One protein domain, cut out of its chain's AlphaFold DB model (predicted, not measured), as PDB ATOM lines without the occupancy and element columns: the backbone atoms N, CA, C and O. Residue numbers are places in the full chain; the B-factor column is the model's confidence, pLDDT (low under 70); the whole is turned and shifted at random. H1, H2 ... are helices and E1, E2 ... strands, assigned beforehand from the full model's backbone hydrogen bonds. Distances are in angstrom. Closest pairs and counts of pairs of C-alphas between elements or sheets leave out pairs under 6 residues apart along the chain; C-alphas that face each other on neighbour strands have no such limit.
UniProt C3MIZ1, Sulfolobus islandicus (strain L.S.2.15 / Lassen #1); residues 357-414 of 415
ATOM      1  N   TYR A 357      -6.454  29.800 -35.698       80.69
ATOM      2  CA  TYR A 357      -6.686  29.890 -37.136       80.69
ATOM      3  C   TYR A 357      -6.763  28.497 -37.743       80.69
ATOM      4  O   TYR A 357      -5.957  27.624 -37.419       80.69
ATOM      5  N   LEU A 358      -7.713  28.305 -38.653       79.44
ATOM      6  CA  LEU A 358      -7.941  27.043 -39.342       79.44
ATOM      7  C   LEU A 358      -7.676  27.278 -40.829       79.44
ATOM      8  O   LEU A 358      -8.454  27.939 -41.508       79.44
ATOM      9  N   VAL A 359      -6.527  26.808 -41.307       79.25
ATOM     10  CA  VAL A 359      -5.953  27.221 -42.592       79.25
ATOM     11  C   VAL A 359      -5.844  26.015 -43.513       79.25
ATOM     12  O   VAL A 359      -5.148  25.052 -43.193       79.25
ATOM     13  N   THR A 360      -6.503  26.068 -44.670       79.94
ATOM     14  CA  THR A 360      -6.465  24.993 -45.672       79.94
ATOM     15  C   THR A 360      -5.547  25.374 -46.827       79.94
ATOM     16  O   THR A 360      -5.831  26.315 -47.565       79.94
ATOM     17  N   LEU A 361      -4.454  24.631 -47.002       79.25
ATOM     18  CA  LEU A 361      -3.454  24.846 -48.050       79.25
ATOM     19  C   LEU A 361      -3.032  23.511 -48.649       79.25
ATOM     20  O   LEU A 361      -2.822  22.539 -47.922       79.25
ATOM     21  N   ASP A 362      -2.891  23.464 -49.972       80.06
ATOM     22  CA  ASP A 362      -2.487  22.262 -50.715       80.06
ATOM     23  C   ASP A 362      -3.315  21.010 -50.350       80.06
ATOM     24  O   ASP A 362      -2.787  19.905 -50.222       80.06
ATOM     25  N   GLY A 363      -4.623  21.190 -50.119       77.06
ATOM     26  CA  GLY A 363      -5.547  20.108 -49.752       77.06
ATOM     27  C   GLY A 363      -5.398  19.578 -48.319       77.06
ATOM     28  O   GLY A 363      -5.996  18.556 -47.994       77.06
ATOM     29  N   LYS A 364      -4.618  20.248 -47.460       80.38
ATOM     30  CA  LYS A 364      -4.458  19.914 -46.038       80.38
ATOM     31  C   LYS A 364      -4.913  21.066 -45.153       80.38
ATOM     32  O   LYS A 364      -4.637  22.223 -45.459       80.38
ATOM     33  N   THR A 365      -5.551  20.730 -44.039       79.50
ATOM     34  CA  THR A 365      -6.041  21.700 -43.055       79.50
ATOM     35  C   THR A 365      -5.130  21.721 -41.836       79.50
ATOM     36  O   THR A 365      -4.804  20.672 -41.280       79.50
ATOM     37  N   TYR A 366      -4.727  22.916 -41.420       82.38
ATOM     38  CA  TYR A 366      -3.828  23.154 -40.298       82.38
ATOM     39  C   TYR A 366      -4.532  24.007 -39.244       82.38
ATOM     40  O   TYR A 366      -5.166  25.004 -39.582       82.38
ATOM     41  N   LEU A 367      -4.379  23.645 -37.970       83.00
ATOM     42  CA  LEU A 367      -4.690  24.538 -36.855       83.00
ATOM     43  C   LEU A 367      -3.434  25.318 -36.464       83.00
ATOM     44  O   LEU A 367      -2.380  24.729 -36.226       83.00
ATOM     45  N   ILE A 368      -3.553  26.638 -36.370       84.25
ATOM     46  CA  ILE A 368      -2.456  27.541 -36.026       84.25
ATOM     47  C   ILE A 368      -2.879  28.416 -34.849       84.25
ATOM     48  O   ILE A 368      -3.951  29.006 -34.847       84.25
ATOM     49  N   ASN A 369      -2.020  28.543 -33.841       84.38
ATOM     50  CA  ASN A 369      -2.286  29.391 -32.683       84.38
ATOM     51  C   ASN A 369      -2.282  30.883 -33.068       84.38
ATOM     52  O   ASN A 369      -1.257  31.415 -33.503       84.38
ATOM     53  N   ALA A 370      -3.410  31.572 -32.867       83.56
ATOM     54  CA  ALA A 370      -3.572  32.968 -33.266       83.56
ATOM     55  C   ALA A 370      -2.669  33.923 -32.471       83.56
ATOM     56  O   ALA A 370      -2.123  34.884 -33.022       83.56
ATOM     57  N   ARG A 371      -2.417  33.621 -31.191       85.12
ATOM     58  CA  ARG A 371      -1.466  34.373 -30.363       85.12
ATOM     59  C   ARG A 371      -0.047  34.266 -30.912       85.12
ATOM     60  O   ARG A 371       0.647  35.276 -30.961       85.12
ATOM     61  N   ALA A 372       0.372  33.083 -31.362       86.00
ATOM     62  CA  ALA A 372       1.699  32.900 -31.950       86.00
ATOM     63  C   ALA A 372       1.872  33.740 -33.229       86.00
ATOM     64  O   ALA A 372       2.892  34.402 -33.401       86.00
ATOM     65  N   VAL A 373       0.843  33.796 -34.081       86.75
ATOM     66  CA  VAL A 373       0.829  34.631 -35.298       86.75
ATOM     67  C   VAL A 373       0.921  36.124 -34.958       86.75
ATOM     68  O   VAL A 373       1.692  36.853 -35.580       86.75
ATOM     69  N   ASN A 374       0.190  36.591 -33.944       86.25
ATOM     70  CA  ASN A 374       0.241  37.990 -33.507       86.25
ATOM     71  C   ASN A 374       1.573  38.354 -32.819       86.25
ATOM     72  O   ASN A 374       2.089  39.460 -32.996       86.25
ATOM     73  N   GLU A 375       2.172  37.425 -32.069       87.38
ATOM     74  CA  GLU A 375       3.521  37.587 -31.512       87.38
ATOM     75  C   GLU A 375       4.571  37.688 -32.635       87.38
ATOM     76  O   GLU A 375       5.474  38.518 -32.542       87.38
ATOM     77  N   LEU A 376       4.433  36.930 -33.730       87.50
ATOM     78  CA  LEU A 376       5.317  37.036 -34.900       87.50
ATOM     79  C   LEU A 376       5.177  38.378 -35.639       87.50
ATOM     80  O   LEU A 376       6.189  38.976 -35.998       87.50
ATOM     81  N   LYS A 377       3.951  38.899 -35.802       85.19
ATOM     82  CA  LYS A 377       3.705  40.228 -36.404       85.19
ATOM     83  C   LYS A 377       4.230  41.399 -35.583       85.19
ATOM     84  O   LYS A 377       4.487  42.462 -36.125       85.19
ATOM     85  N   SER A 378       4.345  41.222 -34.271       86.19
ATOM     86  CA  SER A 378       4.858  42.254 -33.360       86.19
ATOM     87  C   SER A 378       6.346  42.084 -33.039       86.19
ATOM     88  O   SER A 378       6.852  42.758 -32.145       86.19
ATOM     89  N   GLY A 379       7.035  41.139 -33.689       83.06
ATOM     90  CA  GLY A 379       8.449  40.823 -33.457       83.06
ATOM     91  C   GLY A 379       8.731  40.024 -32.175       83.06
ATOM     92  O   GLY A 379       9.744  39.338 -32.075       83.06
ATOM     93  N   LYS A 380       7.810  40.019 -31.201       84.31
ATOM     94  CA  LYS A 380       7.964  39.346 -29.893       84.31
ATOM     95  C   LYS A 380       8.037  37.817 -29.974       84.31
ATOM     96  O   LYS A 380       8.494  37.175 -29.031       84.31
ATOM     97  N   GLY A 381       7.538  37.234 -31.061       81.25
ATOM     98  CA  GLY A 381       7.514  35.791 -31.302       81.25
ATOM     99  C   GLY A 381       8.664  35.271 -32.165       81.25
ATOM    100  O   GLY A 381       8.754  34.059 -32.354       81.25
ATOM    101  N   VAL A 382       9.518  36.151 -32.698       82.38
ATOM    102  CA  VAL A 382      10.584  35.781 -33.643       82.38
ATOM    103  C   VAL A 382      11.623  34.902 -32.945       82.38
ATOM    104  O   VAL A 382      12.121  35.235 -31.869       82.38
ATOM    105  N   GLY A 383      11.919  33.737 -33.522       80.75
ATOM    106  CA  GLY A 383      12.816  32.729 -32.958       80.75
ATOM    107  C   GLY A 383      12.181  31.824 -31.895       80.75
ATOM    108  O   GLY A 383      12.724  30.748 -31.623       80.75
ATOM    109  N   LYS A 384      11.027  32.205 -31.326       88.00
ATOM    110  CA  LYS A 384      10.249  31.390 -30.373       88.00
ATOM    111  C   LYS A 384       9.427  30.319 -31.093       88.00
ATOM    112  O   LYS A 384       9.244  29.231 -30.552       88.00
ATOM    113  N   TYR A 385       8.977  30.595 -32.319       89.06
ATOM    114  CA  TYR A 385       8.108  29.707 -33.093       89.06
ATOM    115  C   TYR A 385       8.755  29.265 -34.414       89.06
ATOM    116  O   TYR A 385       8.096  29.249 -35.450       89.06
ATOM    117  N   LYS A 386      10.022  28.823 -34.381       86.62
ATOM    118  CA  LYS A 386      10.820  28.481 -35.582       86.62
ATOM    119  C   LYS A 386      10.100  27.614 -36.620       86.62
ATOM    120  O   LYS A 386      10.144  27.911 -37.804       86.62
ATOM    121  N   LYS A 387       9.384  26.568 -36.191       89.06
ATOM    122  CA  LYS A 387       8.635  25.695 -37.117       89.06
ATOM    123  C   LYS A 387       7.464  26.409 -37.799       89.06
ATOM    124  O   LYS A 387       7.152  26.113 -38.946       89.06
ATOM    125  N   LEU A 388       6.804  27.326 -37.091       86.81
ATOM    126  CA  LEU A 388       5.736  28.148 -37.657       86.81
ATOM    127  C   LEU A 388       6.316  29.197 -38.612       86.81
ATOM    128  O   LEU A 388       5.757  29.416 -39.677       86.81
ATOM    129  N   GLU A 389       7.457  29.792 -38.264       88.12
ATOM    130  CA  GLU A 389       8.204  30.714 -39.127       88.12
ATOM    131  C   GLU A 389       8.595  30.042 -40.457       88.12
ATOM    132  O   GLU A 389       8.276  30.562 -41.528       88.12
ATOM    133  N   GLU A 390       9.190  28.846 -40.400       89.44
ATOM    134  CA  GLU A 390       9.531  28.029 -41.575       89.44
ATOM    135  C   GLU A 390       8.290  27.651 -42.400       89.44
ATOM    136  O   GLU A 390       8.304  27.713 -43.632       89.44
ATOM    137  N   PHE A 391       7.192  27.278 -41.737       88.56
ATOM    138  CA  PHE A 391       5.932  26.950 -42.404       88.56
ATOM    139  C   PHE A 391       5.359  28.154 -43.164       88.56
ATOM    140  O   PHE A 391       5.024  28.037 -44.341       88.56
ATOM    141  N   ILE A 392       5.295  29.323 -42.521       87.12
ATOM    142  CA  ILE A 392       4.755  30.549 -43.117       87.12
ATOM    143  C   ILE A 392       5.596  30.980 -44.324       87.12
ATOM    144  O   ILE A 392       5.034  31.303 -45.370       87.12
ATOM    145  N   GLN A 393       6.926  30.922 -44.217       85.25
ATOM    146  CA  GLN A 393       7.826  31.273 -45.319       85.25
ATOM    147  C   GLN A 393       7.747  30.267 -46.474       85.25
ATOM    148  O   GLN A 393       7.579  30.660 -47.626       85.25
ATOM    149  N   SER A 394       7.818  28.964 -46.180       86.00
ATOM    150  CA  SER A 394       7.803  27.910 -47.211       86.00
ATOM    151  C   SER A 394       6.491  27.845 -47.992       86.00
ATOM    152  O   SER A 394       6.485  27.417 -49.146       86.00
ATOM    153  N   LYS A 395       5.383  28.285 -47.387       84.00
ATOM    154  CA  LYS A 395       4.064  28.359 -48.023       84.00
ATOM    155  C   LYS A 395       3.739  29.728 -48.622       84.00
ATOM    156  O   LYS A 395       2.632  29.911 -49.118       84.00
ATOM    157  N   GLY A 396       4.674  30.681 -48.592       81.06
ATOM    158  CA  GLY A 396       4.457  32.031 -49.124       81.06
ATOM    159  C   GLY A 396       3.385  32.821 -48.368       81.06
ATOM    160  O   GLY A 396       2.808  33.763 -48.903       81.06
ATOM    161  N   LEU A 397       3.098  32.434 -47.125       82.56
ATOM    162  CA  LEU A 397       2.070  33.045 -46.287       82.56
ATOM    163  C   LEU A 397       2.599  34.250 -45.510       82.56
ATOM    164  O   LEU A 397       1.841  34.891 -44.792       82.56
ATOM    165  N   GLY A 398       3.886  34.553 -45.614       84.25
ATOM    166  CA  GLY A 398       4.493  35.715 -44.991       84.25
ATOM    167  C   GLY A 398       6.002  35.730 -45.169       84.25
ATOM    168  O   GLY A 398       6.612  34.711 -45.494       84.25
ATOM    169  N   PHE A 399       6.602  36.893 -44.948       86.06
ATOM    170  CA  PHE A 399       8.046  37.085 -44.993       86.06
ATOM    171  C   PHE A 399       8.514  37.831 -43.745       86.06
ATOM    172  O   PHE A 399       7.745  38.551 -43.108       86.06
ATOM    173  N   TYR A 400       9.772  37.610 -43.376       88.12
ATOM    174  CA  TYR A 400      10.402  38.343 -42.287       88.12
ATOM    175  C   TYR A 400      10.901  39.688 -42.808       88.12
ATOM    176  O   TYR A 400      11.603  39.710 -43.820       88.12
ATOM    177  N   ASP A 401      10.545  40.768 -42.123       85.38
ATOM    178  CA  ASP A 401      11.048  42.113 -42.373       85.38
ATOM    179  C   ASP A 401      12.187  42.424 -41.381       85.38
ATOM    180  O   ASP A 401      11.936  42.570 -40.178       85.38
ATOM    181  N   PRO A 402      13.451  42.496 -41.842       81.38
ATOM    182  CA  PRO A 402      14.588  42.780 -40.974       81.38
ATOM    183  C   PRO A 402      14.621  44.216 -40.434       81.38
ATOM    184  O   PRO A 402      15.279  44.442 -39.421       81.38
ATOM    185  N   GLU A 403      13.957  45.175 -41.089       80.12
ATOM    186  CA  GLU A 403      13.924  46.576 -40.647       80.12
ATOM    187  C   GLU A 403      12.934  46.763 -39.493       80.12
ATOM    188  O   GLU A 403      13.232  47.461 -38.523       80.12
ATOM    189  N   GLU A 404      11.789  46.079 -39.554       78.94
ATOM    190  CA  GLU A 404      10.783  46.087 -38.483       78.94
ATOM    191  C   GLU A 404      11.033  45.015 -37.407       78.94
ATOM    192  O   GLU A 404      10.435  45.047 -36.329       78.94
ATOM    193  N   GLY A 405      11.917  44.051 -37.681       85.00
ATOM    194  CA  GLY A 405      12.219  42.941 -36.780       85.00
ATOM    195  C   GLY A 405      11.034  41.995 -36.561       85.00
ATOM    196  O   GLY A 405      10.964  41.331 -35.523       85.00
ATOM    197  N   ALA A 406      10.101  41.927 -37.512       88.31
ATOM    198  CA  ALA A 406       8.822  41.234 -37.386       88.31
ATOM    199  C   ALA A 406       8.407  40.531 -38.688       88.31
ATOM    200  O   ALA A 406       8.991  40.740 -39.747       88.31
ATOM    201  N   TYR A 407       7.397  39.660 -38.617       87.06
ATOM    202  CA  TYR A 407       6.852  38.996 -39.803       87.06
ATOM    203  C   TYR A 407       5.656  39.752 -40.381       87.06
ATOM    204  O   TYR A 407       4.651  39.956 -39.699       87.06
ATOM    205  N   SER A 408       5.707  40.035 -41.681       84.75
ATOM    206  CA  SER A 408       4.531  40.416 -42.459       84.75
ATOM    207  C   SER A 408       3.808  39.148 -42.915       84.75
ATOM    208  O   SER A 408       4.349  38.362 -43.693       84.75
ATOM    209  N   ILE A 409       2.608  38.902 -42.381       83.06
ATOM    210  CA  ILE A 409       1.848  37.656 -42.582       83.06
ATOM    211  C   ILE A 409       0.578  37.942 -43.389       83.06
ATOM    212  O   ILE A 409      -0.231  38.793 -43.016       83.06
ATOM    213  N   SER A 410       0.410  37.189 -44.475       77.50
ATOM    214  CA  SER A 410      -0.698  37.231 -45.429       77.50
ATOM    215  C   SER A 410      -2.060  37.066 -44.760       77.50
ATOM    216  O   SER A 410      -2.240  36.284 -43.823       77.50
ATOM    217  N   TYR A 411      -3.057  37.749 -45.322       63.28
ATOM    218  CA  TYR A 411      -4.456  37.632 -44.918       63.28
ATOM    219  C   TYR A 411      -5.015  36.214 -45.105       63.28
ATOM    220  O   TYR A 411      -5.966  35.854 -44.423       63.28
ATOM    221  N   GLN A 412      -4.414  35.393 -45.974       63.28
ATOM    222  CA  GLN A 412      -4.814  33.995 -46.181       63.28
ATOM    223  C   GLN A 412      -4.622  33.126 -44.931       63.28
ATOM    224  O   GLN A 412      -5.280  32.104 -44.792       63.28
ATOM    225  N   LEU A 413      -3.742  33.540 -44.015       62.12
ATOM    226  CA  LEU A 413      -3.533  32.877 -42.727       62.12
ATOM    227  C   LEU A 413      -4.505  33.371 -41.642       62.12
ATOM    228  O   LEU A 413      -4.597  32.765 -40.582       62.12
ATOM    229  N   LEU A 414      -5.186  34.493 -41.899       56.78
ATOM    230  CA  LEU A 414      -6.062  35.206 -40.962       56.78
ATOM    231  C   LEU A 414      -7.554  35.048 -41.303       56.78
ATOM    232  O   LEU A 414      -8.393  35.549 -40.552       56.78
TER     233      LEU A 414
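This is residues 357 to 414 of the 415 residues of a protein of Sulfolobus islandicus (strain L.S.2.15 / Lassen #1) (UniProt C3MIZ1). Two small two-strand hairpins stand at opposite ends of an elongated body: E1 and E2 make an arm at one end, and at the other end H1 and H2 pack on the hairpin E3 and E4, H1 mainly by E4 and H2 mainly by E3. The printed part ends near its beginning, with the C-alphas of Tyr 357 and Leu 414 6.6 A apart. The 58 printed residues have two named helices and four named strands, in the order E1 E2 H1 H2 E3 E4; both sheets are antiparallel, and the class is mixed, helices and strands. The whole is compact, with a radius of gyration of the C-alphas of 10.7 A and spans of 34 by 19 by 19 A.

E1, residues 357 to 361, begins at C-alpha 357 (-6.686, 29.890, -37.136) and is 12.5 A long. E2, residues 364 to 369, is 16.5 A long. H1, residues 370 to 377, measures 10.7 A, and H2, residues 386 to 394, 12.0 A. E3 is residues 398 to 401, 9.5 A; E4 is residues 406 to 409, 9.4 A, ending at C-alpha 409 (1.848, 37.656, -42.582).

E1 and E2 are a hairpin, antiparallel at 152 degrees, with N 359 and O 366 at 2.8 A. E2 and H1 are joined by a tight link with 0 residues between them. The closest C-alphas of H1 and E4 are those of Lys 377 and Tyr 407, 4.8 A. E3 and E4 are a hairpin at 156 degrees, with N 401 and O 406 at 2.8 A. The closest C-alphas of H2 and E3 are those of Ile 392 and Gly 398, 5.5 A. H1 and H2 are near each other, with 7 pairs of C-alphas within 10 A. E2 and H2 are only just apart, at 8.4 A. In H1 and H2 every O i to N i+4 pair is within hydrogen-bond range.

The two C-alphas farthest apart, those of Gly 363 and Glu 403, are 34.1 A apart. The printed part has no cut, and no link is long. Mean pLDDT of the printed part is 82.5; residues 411 to 414 are under 70.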